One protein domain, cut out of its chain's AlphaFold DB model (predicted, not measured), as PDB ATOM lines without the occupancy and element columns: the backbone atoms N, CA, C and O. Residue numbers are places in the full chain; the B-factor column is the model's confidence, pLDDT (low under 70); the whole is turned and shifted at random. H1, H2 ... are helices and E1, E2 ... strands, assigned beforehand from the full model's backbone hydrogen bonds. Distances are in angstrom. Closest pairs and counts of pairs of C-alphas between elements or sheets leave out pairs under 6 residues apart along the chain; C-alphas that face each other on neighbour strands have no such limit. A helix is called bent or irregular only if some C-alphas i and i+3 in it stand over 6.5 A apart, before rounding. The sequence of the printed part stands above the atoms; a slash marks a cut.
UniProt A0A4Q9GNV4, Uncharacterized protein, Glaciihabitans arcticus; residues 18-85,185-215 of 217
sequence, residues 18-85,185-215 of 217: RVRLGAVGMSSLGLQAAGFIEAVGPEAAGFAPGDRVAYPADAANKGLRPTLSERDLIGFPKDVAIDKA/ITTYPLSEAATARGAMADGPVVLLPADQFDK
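What this domain is: This is residues 18 to 85 and 185 to 215 of the 217 residues of an uncharacterized protein of Glaciihabitans arcticus (UniProt A0A4Q9GNV4). A long, strongly twisted sheet is built round a bent hairpin of two long strands, E1 and E2; on the E2 side E3 comes next and then E5 at the edge, and on the E1 side E7 comes next and then E6 at the other edge. Helix H3 covers one face at the E7 and E6 end, short helices H2 and H4 are on the other face, and the stretch from H1 to E4 loops past the beginning of E1 before E5 joins the sheet. The printed part has 99 residues, with four named helices and seven named strands in the order E1, E2, E3, H1, E4, E5, H2, E6, H3, E7, H4. The sheet, of order E5, E3, E2, E1, E7, E6, is mixed, and the class is mixed, helices and strands. The whole is compact, with a radius of gyration of the C-alphas of 13.3 A, yet elongated in outline, spanning 42 by 25 by 21 A.

How they stand to each other: Strand E1, residues 18 to 27, and strand E2, residues 30 to 40, form a hairpin, antiparallel at 166 degrees, with N 25 and O 32 2.7 A apart, within hydrogen-bond range. E1 bends by 66 degrees at residue 22 and E2 by 70 degrees at residue 37. E3, residues 52 to 56, forms a hairpin with E2, with N 33 and O 55 at 2.9 A; E1, E2 and E3 are a meander, each strand the antiparallel neighbour of the one before. H1, residues 59 to 62, only grazes the sheet with its residues 59 to 60. E4, residues 67 to 69, pairs with no named strand; its closest C-alpha to E1 is that of Thr 67, 4.3 A from that of Arg 18. E5, residues 74 to 76, is an edge strand, antiparallel to E3, with N 74 and O 54 at 2.8 A. H2, residues 82 to 85, is on the sheet at a height of 5.6 A, over none of the strands, but only just: 2 of its C-alphas fall on E2 and 2 on E1. E6, residues 186 to 189, H3, residues 190 to 201, and E7, residues 205 to 208, make a strand-helix-strand unit, two parallel neighbour strands with a helix between, and its crossover is right-handed. In E7 and E6, N 206 and O 186 are 2.9 A apart; E7 and E1 are antiparallel, with N 207 and O 24 at 2.7 A. H3, at a height of 6.6 A, lies over E7 and, only just, over E6, with 3 C-alphas falling on it; it runs along the strands, at 3 degrees to E7 on the local plane. The closest C-alphas of H3 and E7 are those of Leu 190 and Leu 207, 4.7 A apart. H4, residues 210 to 213, is on the same face as H2, opposite to H3, at a height of 6.2 A and over none of the strands. H3 has 1 of 8 O i to N i+4 pairs and 4 of 9 O i to N i+3 pairs within hydrogen-bond range; H1, H2 and H4 are too short for an O i to N i+4 pair.

Where its parts are: E1 begins at C-alpha 18, (188.831, 240.038, 196.318), and measures 24.8 A from first to last C-alpha. E2 measures 26.9 A and E3 13.9 A. H3 measures 18.2 A and is irregular: C-alphas 191 and 194 are 8.0 A apart. E6 measures 10.6 A and E7 10.1 A. H4 ends at C-alpha 213, (190.714, 236.131, 175.085).

The domain as a whole: The two C-alphas farthest apart, those of Pro 42 and Asp 202, are 43.1 A apart. Residues 86 to 184 are not printed, and C-alphas 85 and 185 are 10.8 A apart across this cut. Of the links printed whole, E2 to E3 is long, with 11 residues, and the others are tight. The mean pLDDT of the printed part is 88.4; residues 59 to 62 and residue 215 are under 70.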
ATOM      1  N   ARG A  18     188.689 241.106 197.307       94.81
ATOM      2  CA  ARG A  18     188.831 240.038 196.318       94.81
ATOM      3  C   ARG A  18     188.685 240.621 194.927       94.81
ATOM      4  O   ARG A  18     187.685 241.278 194.635       94.81
ATOM      5  N   VAL A  19     189.649 240.324 194.068       94.69
ATOM      6  CA  VAL A  19     189.684 240.777 192.677       94.69
ATOM      7  C   VAL A  19     189.496 239.578 191.763       94.69
ATOM      8  O   VAL A  19     190.080 238.535 192.012       94.69
ATOM      9  N   ARG A  20     188.715 239.708 190.690       94.44
ATOM     10  CA  ARG A  20     188.716 238.777 189.558       94.44
ATOM     11  C   ARG A  20     189.695 239.269 188.511       94.44
ATOM     12  O   ARG A  20     189.519 240.373 187.993       94.44
ATOM     13  N   LEU A  21     190.685 238.442 188.188       93.81
ATOM     14  CA  LEU A  21     191.701 238.750 187.191       93.81
ATOM     15  C   LEU A  21     191.048 239.051 185.837       93.81
ATOM     16  O   LEU A  21     190.216 238.291 185.337       93.81
ATOM     17  N   GLY A  22     191.433 240.182 185.261       94.62
ATOM     18  CA  GLY A  22     191.045 240.609 183.927       94.62
ATOM     19  C   GLY A  22     192.164 240.389 182.919       94.62
ATOM     20  O   GLY A  22     191.984 239.696 181.931       94.62
ATOM     21  N   ALA A  23     193.346 240.926 183.201       94.94
ATOM     22  CA  ALA A  23     194.499 240.813 182.318       94.94
ATOM     23  C   ALA A  23     195.806 240.838 183.113       94.94
ATOM     24  O   ALA A  23     195.851 241.352 184.235       94.94
ATOM     25  N   VAL A  24     196.874 240.313 182.513       94.31
ATOM     26  CA  VAL A  24     198.248 240.448 183.009       94.31
ATOM     27  C   VAL A  24     199.102 241.090 181.924       94.31
ATOM     28  O   VAL A  24     199.283 240.522 180.857       94.31
ATOM     29  N   GLY A  25     199.635 242.272 182.196       93.25
ATOM     30  CA  GLY A  25     200.646 242.929 181.382       93.25
ATOM     31  C   GLY A  25     202.026 242.358 181.683       93.25
ATOM     32  O   GLY A  25     202.382 242.128 182.843       93.25
ATOM     33  N   MET A  26     202.802 242.143 180.630       90.12
ATOM     34  CA  MET A  26     204.169 241.664 180.677       90.12
ATOM     35  C   MET A  26     205.075 242.660 179.955       90.12
ATOM     36  O   MET A  26     204.829 243.047 178.815       90.12
ATOM     37  N   SER A  27     206.127 243.079 180.649       85.25
ATOM     38  CA  SER A  27     207.182 243.930 180.107       85.25
ATOM     39  C   SER A  27     208.513 243.561 180.754       85.25
ATOM     40  O   SER A  27     208.552 242.826 181.746       85.25
ATOM     41  N   SER A  28     209.615 244.137 180.272       79.56
ATOM     42  CA  SER A  28     210.904 243.984 180.954       79.56
ATOM     43  C   SER A  28     210.942 244.635 182.350       79.56
ATOM     44  O   SER A  28     211.884 244.395 183.103       79.56
ATOM     45  N   LEU A  29     209.923 245.427 182.724       82.50
ATOM     46  CA  LEU A  29     209.764 245.990 184.074       82.50
ATOM     47  C   LEU A  29     209.128 245.008 185.060       82.50
ATOM     48  O   LEU A  29     209.053 245.298 186.252       82.50
ATOM     49  N   GLY A  30     208.655 243.864 184.567       84.12
ATOM     50  CA  GLY A  30     207.946 242.864 185.344       84.12
ATOM     51  C   GLY A  30     206.494 242.709 184.911       84.12
ATOM     52  O   GLY A  30     206.085 243.100 183.813       84.12
ATOM     53  N   LEU A  31     205.728 242.076 185.796       88.62
ATOM     54  CA  LEU A  31     204.344 241.703 185.562       88.62
ATOM     55  C   LEU A  31     203.400 242.624 186.338       88.62
ATOM     56  O   LEU A  31     203.554 242.824 187.544       88.62
ATOM     57  N   GLN A  32     202.375 243.113 185.651       91.88
ATOM     58  CA  GLN A  32     201.307 243.926 186.222       91.88
ATOM     59  C   GLN A  32     199.977 243.224 185.976       91.88
ATOM     60  O   GLN A  32     199.710 242.795 184.861       91.88
ATOM     61  N   ALA A  33     199.120 243.111 186.982       94.62
ATOM     62  CA  ALA A  33     197.781 242.571 186.806       94.62
ATOM     63  C   ALA A  33     196.740 243.687 186.894       94.62
ATOM     64  O   ALA A  33     196.954 244.715 187.541       94.62
ATOM     65  N   ALA A  34     195.598 243.470 186.255       95.75
ATOM     66  CA  ALA A  34     194.399 244.246 186.504       95.75
ATOM     67  C   ALA A  34     193.177 243.346 186.521       95.75
ATOM     68  O   ALA A  34     193.147 242.274 185.913       95.75
ATOM     69  N   GLY A  35     192.148 243.806 187.214       95.38
ATOM     70  CA  GLY A  35     190.920 243.061 187.369       95.38
ATOM     71  C   GLY A  35     189.779 243.908 187.891       95.38
ATOM     72  O   GLY A  35     189.834 245.139 187.911       95.38
ATOM     73  N   PHE A  36     188.739 243.205 188.310       96.19
ATOM     74  CA  PHE A  36     187.502 243.786 188.810       96.19
ATOM     75  C   PHE A  36     187.291 243.356 190.252       96.19
ATOM     76  O   PHE A  36     187.427 242.173 190.564       96.19
ATOM     77  N   ILE A  37     186.921 244.280 191.127       96.00
ATOM     78  CA  ILE A  37     186.602 243.945 192.512       96.00
ATOM     79  C   ILE A  37     185.316 243.112 192.546       96.00
ATOM     80  O   ILE A  37     184.276 243.532 192.046       96.00
ATOM     81  N   GLU A  38     185.384 241.918 193.133       95.25
ATOM     82  CA  GLU A  38     184.227 241.036 193.341       95.25
ATOM     83  C   GLU A  38     183.631 241.192 194.738       95.25
ATOM     84  O   GLU A  38     182.421 241.068 194.918       95.25
ATOM     85  N   ALA A  39     184.479 241.397 195.746       94.75
ATOM     86  CA  ALA A  39     184.056 241.528 197.132       94.75
ATOM     87  C   ALA A  39     185.025 242.413 197.912       94.75
ATOM     88  O   ALA A  39     186.223 242.424 197.641       94.75
ATOM     89  N   VAL A  40     184.488 243.105 198.909       95.62
ATOM     90  CA  VAL A  40     185.212 244.052 199.754       95.62
ATOM     91  C   VAL A  40     185.011 243.630 201.207       95.62
ATOM     92  O   VAL A  40     183.901 243.255 201.607       95.62
ATOM     93  N   GLY A  41     186.097 243.596 201.970       92.88
ATOM     94  CA  GLY A  41     186.073 243.332 203.399       92.88
ATOM     95  C   GLY A  41     185.665 244.568 204.204       92.88
ATOM     96  O   GLY A  41     185.517 245.657 203.652       92.88
ATOM     97  N   PRO A  42     185.442 244.430 205.519       89.75
ATOM     98  CA  PRO A  42     185.224 245.586 206.386       89.75
ATOM     99  C   PRO A  42     186.374 246.602 206.274       89.75
ATOM    100  O   PRO A  42     187.522 246.214 206.098       89.75
ATOM    101  N   GLU A  43     186.078 247.897 206.381       81.75
ATOM    102  CA  GLU A  43     187.078 248.987 206.388       81.75
ATOM    103  C   GLU A  43     187.995 249.087 205.156       81.75
ATOM    104  O   GLU A  43     188.883 249.937 205.139       81.75
ATOM    105  N   ALA A  44     187.758 248.294 204.107       80.62
ATOM    106  CA  ALA A  44     188.482 248.419 202.854       80.62
ATOM    107  C   ALA A  44     188.019 249.680 202.112       80.62
ATOM    108  O   ALA A  44     187.024 249.697 201.384       80.62
ATOM    109  N   ALA A  45     188.700 250.783 202.412       77.12
ATOM    110  CA  ALA A  45     188.311 252.117 201.996       77.12
ATOM    111  C   ALA A  45     188.529 252.336 200.491       77.12
ATOM    112  O   ALA A  45     189.499 251.865 199.905       77.12
ATOM    113  N   GLY A  46     187.637 253.122 199.877       83.69
ATOM    114  CA  GLY A  46     187.825 253.644 198.519       83.69
ATOM    115  C   GLY A  46     187.469 252.694 197.375       83.69
ATOM    116  O   GLY A  46     187.658 253.074 196.224       83.69
ATOM    117  N   PHE A  47     186.927 251.508 197.670       91.81
ATOM    118  CA  PHE A  47     186.613 250.495 196.666       91.81
ATOM    119  C   PHE A  47     185.232 249.860 196.851       91.81
ATOM    120  O   PHE A  47     184.775 249.618 197.968       91.81
ATOM    121  N   ALA A  48     184.591 249.528 195.734       93.81
ATOM    122  CA  ALA A  48     183.310 248.843 195.664       93.81
ATOM    123  C   ALA A  48     183.334 247.700 194.628       93.81
ATOM    124  O   ALA A  48     184.130 247.717 193.683       93.81
ATOM    125  N   PRO A  49     182.447 246.692 194.753       95.06
ATOM    126  CA  PRO A  49     182.281 245.680 193.717       95.06
ATOM    127  C   PRO A  49     182.032 246.298 192.333       95.06
ATOM    128  O   PRO A  49     181.197 247.186 192.172       95.06
ATOM    129  N   GLY A  50     182.747 245.799 191.325       94.69
ATOM    130  CA  GLY A  50     182.720 246.306 189.952       94.69
ATOM    131  C   GLY A  50     183.757 247.390 189.642       94.69
ATOM    132  O   GLY A  50     183.938 247.712 188.463       94.69
ATOM    133  N   ASP A  51     184.462 247.919 190.645       96.00
ATOM    134  CA  ASP A  51     185.595 248.816 190.411       96.00
ATOM    135  C   ASP A  51     186.746 248.086 189.726       96.00
ATOM    136  O   ASP A  51     186.936 246.875 189.890       96.00
ATOM    137  N   ARG A  52     187.511 248.840 188.936       96.94
ATOM    138  CA  ARG A  52     188.670 248.333 188.210       96.94
ATOM    139  C   ARG A  52     189.940 248.727 188.933       96.94
ATOM    140  O   ARG A  52     190.117 249.893 189.284       96.94
ATOM    141  N   VAL A  53     190.815 247.750 189.127       95.62
ATOM    142  CA  VAL A  53     192.060 247.935 189.869       95.62
ATOM    143  C   VAL A  53     193.227 247.290 189.149       95.62
ATOM    144  O   VAL A  53     193.095 246.192 188.612       95.62
ATOM    145  N   ALA A  54     194.362 247.978 189.150       94.56
ATOM    146  CA  ALA A  54     195.661 247.439 188.790       94.56
ATOM    147  C   ALA A  54     196.440 247.113 190.070       94.56
ATOM    148  O   ALA A  54     196.334 247.833 191.061       94.56
ATOM    149  N   TYR A  55     197.203 246.024 190.061       91.69
ATOM    150  CA  TYR A  55     197.984 245.561 191.207       91.69
ATOM    151  C   TYR A  55     199.212 244.749 190.754       91.69
ATOM    152  O   TYR A  55     199.197 244.184 189.652       91.69
ATOM    153  N   PRO A  56     200.279 244.680 191.567       84.38
ATOM    154  CA  PRO A  56     201.444 243.845 191.282       84.38
ATOM    155  C   PRO A  56     201.058 242.379 191.011       84.38
ATOM    156  O   PRO A  56     200.254 241.781 191.729       84.38
ATOM    157  N   ALA A  57     201.590 241.784 189.939       75.31
ATOM    158  CA  ALA A  57     201.174 240.441 189.525       75.31
ATOM    159  C   ALA A  57     201.833 239.301 190.322       75.31
ATOM    160  O   ALA A  57     201.400 238.156 190.210       75.31
ATOM    161  N   ASP A  58     202.826 239.576 191.169       71.06
ATOM    162  CA  ASP A  58     203.279 238.614 192.184       71.06
ATOM    163  C   ASP A  58     202.109 238.161 193.076       71.06
ATOM    164  O   ASP A  58     202.011 236.989 193.447       71.06
ATOM    165  N   ALA A  59     201.144 239.051 193.305       59.81
ATOM    166  CA  ALA A  59     199.898 238.749 193.980       59.81
ATOM    167  C   ALA A  59     198.886 237.982 193.099       59.81
ATOM    168  O   ALA A  59     198.017 237.284 193.628       59.81
ATOM    169  N   ALA A  60     199.022 238.023 191.767       56.38
ATOM    170  CA  ALA A  60     198.235 237.221 190.822       56.38
ATOM    171  C   ALA A  60     198.654 235.737 190.787       56.38
ATOM    172  O   ALA A  60     197.850 234.887 190.403       56.38
ATOM    173  N   ASN A  61     199.841 235.379 191.301       61.75
ATOM    174  CA  ASN A  61     200.214 233.971 191.529       61.75
ATOM    175  C   ASN A  61     199.273 233.250 192.516       61.75
ATOM    176  O   ASN A  61     199.308 232.028 192.634       61.75
ATOM    177  N   LYS A  62     198.397 233.988 193.216       67.75
ATOM    178  CA  LYS A  62     197.343 233.445 194.088       67.75
ATOM    179  C   LYS A  62     196.106 232.942 193.315       67.75
ATOM    180  O   LYS A  62     195.130 232.534 193.941       67.75
ATOM    181  N   GLY A  63     196.134 232.950 191.980       82.19
ATOM    182  CA  GLY A  63     195.086 232.416 191.102       82.19
ATOM    183  C   GLY A  63     194.248 233.500 190.418       82.19
ATOM    184  O   GLY A  63     194.548 234.684 190.498       82.19
ATOM    185  N   LEU A  64     193.160 233.101 189.748       88.25
ATOM    186  CA  LEU A  64     192.290 234.023 188.993       88.25
ATOM    187  C   LEU A  64     191.426 234.935 189.878       88.25
ATOM    188  O   LEU A  64     190.791 235.857 189.369       88.25
ATOM    189  N   ARG A  65     191.342 234.646 191.182       92.25
ATOM    190  CA  ARG A  65     190.522 235.399 192.140       92.25
ATOM    191  C   ARG A  65     191.267 235.695 193.447       92.25
ATOM    192  O   ARG A  65     190.861 235.179 194.492       92.25
ATOM    193  N   PRO A  66     192.391 236.435 193.406       92.06
ATOM    194  CA  PRO A  66     193.196 236.685 194.592       92.06
ATOM    195  C   PRO A  66     192.458 237.569 195.607       92.06
ATOM    196  O   PRO A  66     191.707 238.476 195.237       92.06
ATOM    197  N   THR A  67     192.726 237.327 196.890       92.94
ATOM    198  CA  THR A  67     192.435 238.279 197.970       92.94
ATOM    199  C   THR A  67     193.693 239.102 198.241       92.94
ATOM    200  O   THR A  67     194.768 238.530 198.435       92.94
ATOM    201  N   LEU A  68     193.557 240.425 198.210       91.94
ATOM    202  CA  LEU A  68     194.633 241.417 198.241       91.94
ATOM    203  C   LEU A  68     194.338 242.479 199.300       91.94
ATOM    204  O   LEU A  68     193.176 242.716 199.617       91.94
ATOM    205  N   SER A  69     195.374 243.145 199.802       91.69
ATOM    206  CA  SER A  69     195.216 244.361 200.608       91.69
ATOM    207  C   SER A  69     194.718 245.505 199.722       91.69
ATOM    208  O   SER A  69     195.221 245.653 198.605       91.69
ATOM    209  N   GLU A  70     193.796 246.364 200.188       91.19
ATOM    210  CA  GLU A  70     193.431 247.553 199.389       91.19
ATOM    211  C   GLU A  70     194.619 248.486 199.129       91.19
ATOM    212  O   GLU A  70     194.637 249.216 198.141       91.19
ATOM    213  N   ARG A  71     195.647 248.421 199.983       88.69
ATOM    214  CA  ARG A  71     196.854 249.253 199.889       88.69
ATOM    215  C   ARG A  71     197.787 248.854 198.745       88.69
ATOM    216  O   ARG A  71     198.750 249.568 198.477       88.69
ATOM    217  N   ASP A  72     197.509 247.748 198.068       88.75
ATOM    218  CA  ASP A  72     198.288 247.297 196.911       88.75
ATOM    219  C   ASP A  72     197.580 247.616 195.586       88.75
ATOM    220  O   ASP A  72     198.073 247.271 194.509       88.75
ATOM    221  N   LEU A  73     196.412 248.263 195.653       91.31
ATOM    222  CA  LEU A  73     195.572 248.529 194.495       91.31
ATOM    223  C   LEU A  73     195.719 249.957 193.996       91.31
ATOM    224  O   LEU A  73     195.751 250.915 194.764       91.31
ATOM    225  N   ILE A  74     195.683 250.083 192.676       93.06
ATOM    226  CA  ILE A  74     195.530 251.347 191.970       93.06
ATOM    227  C   ILE A  74     194.196 251.308 191.237       93.06
ATOM    228  O   ILE A  74     194.028 250.554 190.275       93.06
ATOM    229  N   GLY A  75     193.237 252.116 191.683       94.44
ATOM    230  CA  GLY A  75     191.949 252.263 191.003       94.44
ATOM    231  C   GLY A  75     192.097 253.013 189.679       94.44
ATOM    232  O   GLY A  75     192.864 253.977 189.610       94.44
ATOM    233  N   PHE A  76     191.355 252.606 188.644       95.75
ATOM    234  CA  PHE A  76     191.382 253.284 187.345       95.75
ATOM    235  C   PHE A  76     190.000 253.442 186.683       95.75
ATOM    236  O   PHE A  76     189.070 252.693 186.992       95.75
ATOM    237  N   PRO A  77     189.834 254.432 185.779       94.69
ATOM    238  CA  PRO A  77     188.537 254.762 185.183       94.69
ATOM    239  C   PRO A  77     187.900 253.632 184.355       94.69
ATOM    240  O   PRO A  77     188.581 252.857 183.685       94.69
ATOM    241  N   LYS A  78     186.560 253.571 184.338       93.56
ATOM    242  CA  LYS A  78     185.785 252.551 183.597       93.56
ATOM    243  C   LYS A  78     185.854 252.696 182.069       93.56
ATOM    244  O   LYS A  78     185.496 251.760 181.357       93.56
ATOM    245  N   ASP A  79     186.282 253.842 181.563       94.12
ATOM    246  CA  ASP A  79     186.488 254.093 180.135       94.12
ATOM    247  C   ASP A  79     187.906 253.730 179.664       94.12
ATOM    248  O   ASP A  79     188.166 253.712 178.465       94.12
ATOM    249  N   VAL A  80     188.810 253.350 180.576       96.00
ATOM    250  CA  VAL A  80     190.110 252.768 180.225       96.00
ATOM    251  C   VAL A  80     189.967 251.253 180.101       96.00
ATOM    252  O   VAL A  80     189.601 250.569 181.062       96.00
ATOM    253  N   ALA A  81     190.247 250.726 178.910       94.69
ATOM    254  CA  ALA A  81     190.245 249.291 178.648       94.69
ATOM    255  C   ALA A  81     191.331 248.573 179.473       94.69
ATOM    256  O   ALA A  81     192.379 249.143 179.786       94.69
ATOM    257  N   ILE A  82     191.047 247.341 179.902       94.50
ATOM    258  CA  ILE A  82     191.880 246.638 180.890       94.50
ATOM    259  C   ILE A  82     193.245 246.223 180.332       94.50
ATOM    260  O   ILE A  82     194.231 246.248 181.060       94.50
ATOM    261  N   ASP A  83     193.292 245.900 179.044       93.88
ATOM    262  CA  ASP A  83     194.494 245.627 178.261       93.88
ATOM    263  C   ASP A  83     195.395 246.864 178.185       93.88
ATOM    264  O   ASP A  83     196.564 246.785 178.553       93.88
ATOM    265  N   LYS A  84     194.838 248.034 177.847       95.12
ATOM    266  CA  LYS A  84     195.556 249.314 177.899       95.12
ATOM    267  C   LYS A  84     196.034 249.622 179.314       95.12
ATOM    268  O   LYS A  84     197.156 250.084 179.490       95.12
ATOM    269  N   ALA A  85     195.222 249.341 180.336       95.12
ATOM    270  CA  ALA A  85     195.618 249.580 181.718       95.12
ATOM    271  C   ALA A  85     196.867 248.774 182.107       95.12
ATOM    272  O   ALA A  85     197.818 249.354 182.621       95.12
ATOM    273  N   ILE A 185     199.828 247.019 171.361       91.44
ATOM    274  CA  ILE A 185     199.771 245.972 172.381       91.44
ATOM    275  C   ILE A 185     199.643 244.634 171.663       91.44
ATOM    276  O   ILE A 185     198.727 244.449 170.861       91.44
ATOM    277  N   THR A 186     200.518 243.691 171.997       92.75
ATOM    278  CA  THR A 186     200.405 242.312 171.515       92.75
ATOM    279  C   THR A 186     199.716 241.461 172.570       92.75
ATOM    280  O   THR A 186     200.168 241.386 173.715       92.75
ATOM    281  N   THR A 187     198.629 240.792 172.193       93.50
ATOM    282  CA  THR A 187     197.801 240.026 173.132       93.50
ATOM    283  C   THR A 187     197.969 238.524 172.931       93.50
ATOM    284  O   THR A 187     197.949 238.042 171.803       93.50
ATOM    285  N   TYR A 188     198.078 237.777 174.030       93.69
ATOM    286  CA  TYR A 188     198.136 236.313 174.048       93.69
ATOM    287  C   TYR A 188     197.137 235.730 175.058       93.69
ATOM    288  O   TYR A 188     196.779 236.392 176.040       93.69
ATOM    289  N   PRO A 189     196.724 234.463 174.892       92.75
ATOM    290  CA  PRO A 189     196.067 233.731 175.961       92.75
ATOM    291  C   PRO A 189     196.996 233.620 177.176       92.75
ATOM    292  O   PRO A 189     198.198 233.387 177.047       92.75
ATOM    293  N   LEU A 190     196.443 233.702 178.386       90.69
ATOM    294  CA  LEU A 190     197.202 233.547 179.632       90.69
ATOM    295  C   LEU A 190     197.890 232.177 179.726       90.69
ATOM    296  O   LEU A 190     198.959 232.064 180.321       90.69
ATOM    297  N   SER A 191     197.318 231.147 179.097       89.38
ATOM    298  CA  SER A 191     197.925 229.816 178.965       89.38
ATOM    299  C   SER A 191     199.215 229.804 178.139       89.38
ATOM    300  O   SER A 191     200.018 228.888 178.291       89.38
ATOM    301  N   GLU A 192     199.447 230.817 177.304       92.00
ATOM    302  CA  GLU A 192     200.604 230.931 176.409       92.00
ATOM    303  C   GLU A 192     201.667 231.912 176.925       92.00
ATOM    304  O   GLU A 192     202.550 232.344 176.184       92.00
ATOM    305  N   ALA A 193     201.641 232.230 178.223       88.38
ATOM    306  CA  ALA A 193     202.576 233.163 178.850       88.38
ATOM    307  C   ALA A 193     204.059 232.850 178.564       88.38
ATOM    308  O   ALA A 193     204.876 233.763 178.483       88.38
ATOM    309  N   ALA A 194     204.428 231.572 178.418       86.81
ATOM    310  CA  ALA A 194     205.797 231.174 178.098       86.81
ATOM    311  C   ALA A 194     206.217 231.603 176.681       86.81
ATOM    312  O   ALA A 194     207.322 232.116 176.512       86.81
ATOM    313  N   THR A 195     205.326 231.434 175.701       87.62
ATOM    314  CA  THR A 195     205.522 231.837 174.301       87.62
ATOM    315  C   THR A 195     205.566 233.357 174.171       87.62
ATOM    316  O   THR A 195     206.420 233.902 173.476       87.62
ATOM    317  N   ALA A 196     204.701 234.051 174.915       88.38
ATOM    318  CA  ALA A 196     204.551 235.502 174.858       88.38
ATOM    319  C   ALA A 196     205.802 236.287 175.311       88.38
ATOM    320  O   ALA A 196     205.962 237.452 174.956       88.38
ATOM    321  N   ARG A 197     206.726 235.663 176.062       84.06
ATOM    322  CA  ARG A 197     207.939 236.335 176.569       84.06
ATOM    323  C   ARG A 197     208.821 236.914 175.467       84.06
ATOM    324  O   ARG A 197     209.428 237.958 175.682       84.06
ATOM    325  N   GLY A 198     208.905 236.247 174.315       83.81
ATOM    326  CA  GLY A 198     209.720 236.722 173.192       83.81
ATOM    327  C   GLY A 198     209.201 238.031 172.592       83.81
ATOM    328  O   GLY A 198     209.995 238.871 172.190       83.81
ATOM    329  N   ALA A 199     207.882 238.238 172.622       85.81
ATOM    330  CA  ALA A 199     207.227 239.403 172.031       85.81
ATOM    331  C   ALA A 199     207.418 240.699 172.838       85.81
ATOM    332  O   ALA A 199     207.126 241.780 172.336       85.81
ATOM    333  N   MET A 200     207.943 240.625 174.068       83.75
ATOM    334  CA  MET A 200     208.245 241.820 174.872       83.75
ATOM    335  C   MET A 200     209.315 242.721 174.244       83.75
ATOM    336  O   MET A 200     209.435 243.879 174.638       83.75
ATOM    337  N   ALA A 201     210.122 242.189 173.321       77.50
ATOM    338  CA  ALA A 201     211.119 242.973 172.599       77.50
ATOM    339  C   ALA A 201     210.478 244.008 171.656       77.50
ATOM    340  O   ALA A 201     211.083 245.047 171.402       77.50
ATOM    341  N   ASP A 202     209.256 243.741 171.189       77.69
ATOM    342  CA  ASP A 202     208.561 244.551 170.185       77.69
ATOM    343  C   ASP A 202     207.552 245.533 170.805       77.69
ATOM    344  O   ASP A 202     207.057 246.433 170.128       77.69
ATOM    345  N   GLY A 203     207.244 245.386 172.098       82.00
ATOM    346  CA  GLY A 203     206.334 246.274 172.815       82.00
ATOM    347  C   GLY A 203     205.644 245.625 174.019       82.00
ATOM    348  O   GLY A 203     206.007 244.525 174.447       82.00
ATOM    349  N   PRO A 204     204.643 246.312 174.600       89.88
ATOM    350  CA  PRO A 204     203.831 245.768 175.678       89.88
ATOM    351  C   PRO A 204     203.093 244.491 175.268       89.88
ATOM    352  O   PRO A 204     202.387 244.450 174.259       89.88
ATOM    353  N   VAL A 205     203.193 243.468 176.114       93.31
ATOM    354  CA  VAL A 205     202.481 242.202 175.944       93.31
ATOM    355  C   VAL A 205     201.360 242.110 176.971       93.31
ATOM    356  O   VAL A 205     201.572 242.382 178.151       93.31
ATOM    357  N   VAL A 206     200.169 241.692 176.549       94.75
ATOM    358  CA  VAL A 206     199.019 241.478 177.433       94.75
ATOM    359  C   VAL A 206     198.554 240.033 177.355       94.75
ATOM    360  O   VAL A 206     198.336 239.475 176.288       94.75
ATOM    361  N   LEU A 207     198.384 239.420 178.516       93.88
ATOM    362  CA  LEU A 207     197.877 238.071 178.683       93.88
ATOM    363  C   LEU A 207     196.436 238.124 179.184       93.88
ATOM    364  O   LEU A 207     196.165 238.723 180.230       93.88
ATOM    365  N   LEU A 208     195.523 237.460 178.480       92.94
ATOM    366  CA  LEU A 208     194.106 237.410 178.846       92.94
ATOM    367  C   LEU A 208     193.700 236.005 179.310       92.94
ATOM    368  O   LEU A 208     194.044 235.022 178.653       92.94
ATOM    369  N   PRO A 209     192.944 235.860 180.413       89.94
ATOM    370  CA  PRO A 209     192.258 234.613 180.740       89.94
ATOM    371  C   PRO A 209     191.426 234.110 179.550       89.94
ATOM    372  O   PRO A 209     190.909 234.917 178.782       89.94
ATOM    373  N   ALA A 210     191.277 232.789 179.402       83.00
ATOM    374  CA  ALA A 210     190.641 232.180 178.224       83.00
ATOM    375  C   ALA A 210     189.247 232.762 177.912       83.00
ATOM    376  O   ALA A 210     188.963 233.129 176.779       83.00
ATOM    377  N   ASP A 211     188.419 232.964 178.941       80.06
ATOM    378  CA  ASP A 211     187.067 233.528 178.816       80.06
ATOM    379  C   ASP A 211     187.030 234.990 178.338       80.06
ATOM    380  O   ASP A 211     185.973 235.498 177.949       80.06
ATOM    381  N   GLN A 212     188.166 235.682 178.418       77.19
ATOM    382  CA  GLN A 212     188.351 237.061 177.976       77.19
ATOM    383  C   GLN A 212     189.086 237.136 176.639       77.19
ATOM    384  O   GLN A 212     188.769 238.020 175.848       77.19
ATOM    385  N   PHE A 213     190.005 236.206 176.362       72.44
ATOM    386  CA  PHE A 213     190.714 236.131 175.085       72.44
ATOM    387  C   PHE A 213     189.751 235.841 173.924       72.44
ATOM    388  O   PHE A 213     189.744 236.578 172.945       72.44
ATOM    389  N   ASP A 214     188.848 234.870 174.087       71.12
ATOM    390  CA  ASP A 214     187.869 234.492 173.053       71.12
ATOM    391  C   ASP A 214     186.868 235.612 172.707       71.12
ATOM    392  O   ASP A 214     186.192 235.549 171.688       71.12
ATOM    393  N   LYS A 215     186.729 236.630 173.569       67.69
ATOM    394  CA  LYS A 215     185.875 237.807 173.320       67.69
ATOM    395  C   LYS A 215     186.610 238.948 172.621       67.69
ATOM    396  O   LYS A 215     185.958 239.897 172.191       67.69
TER     397      LYS A 215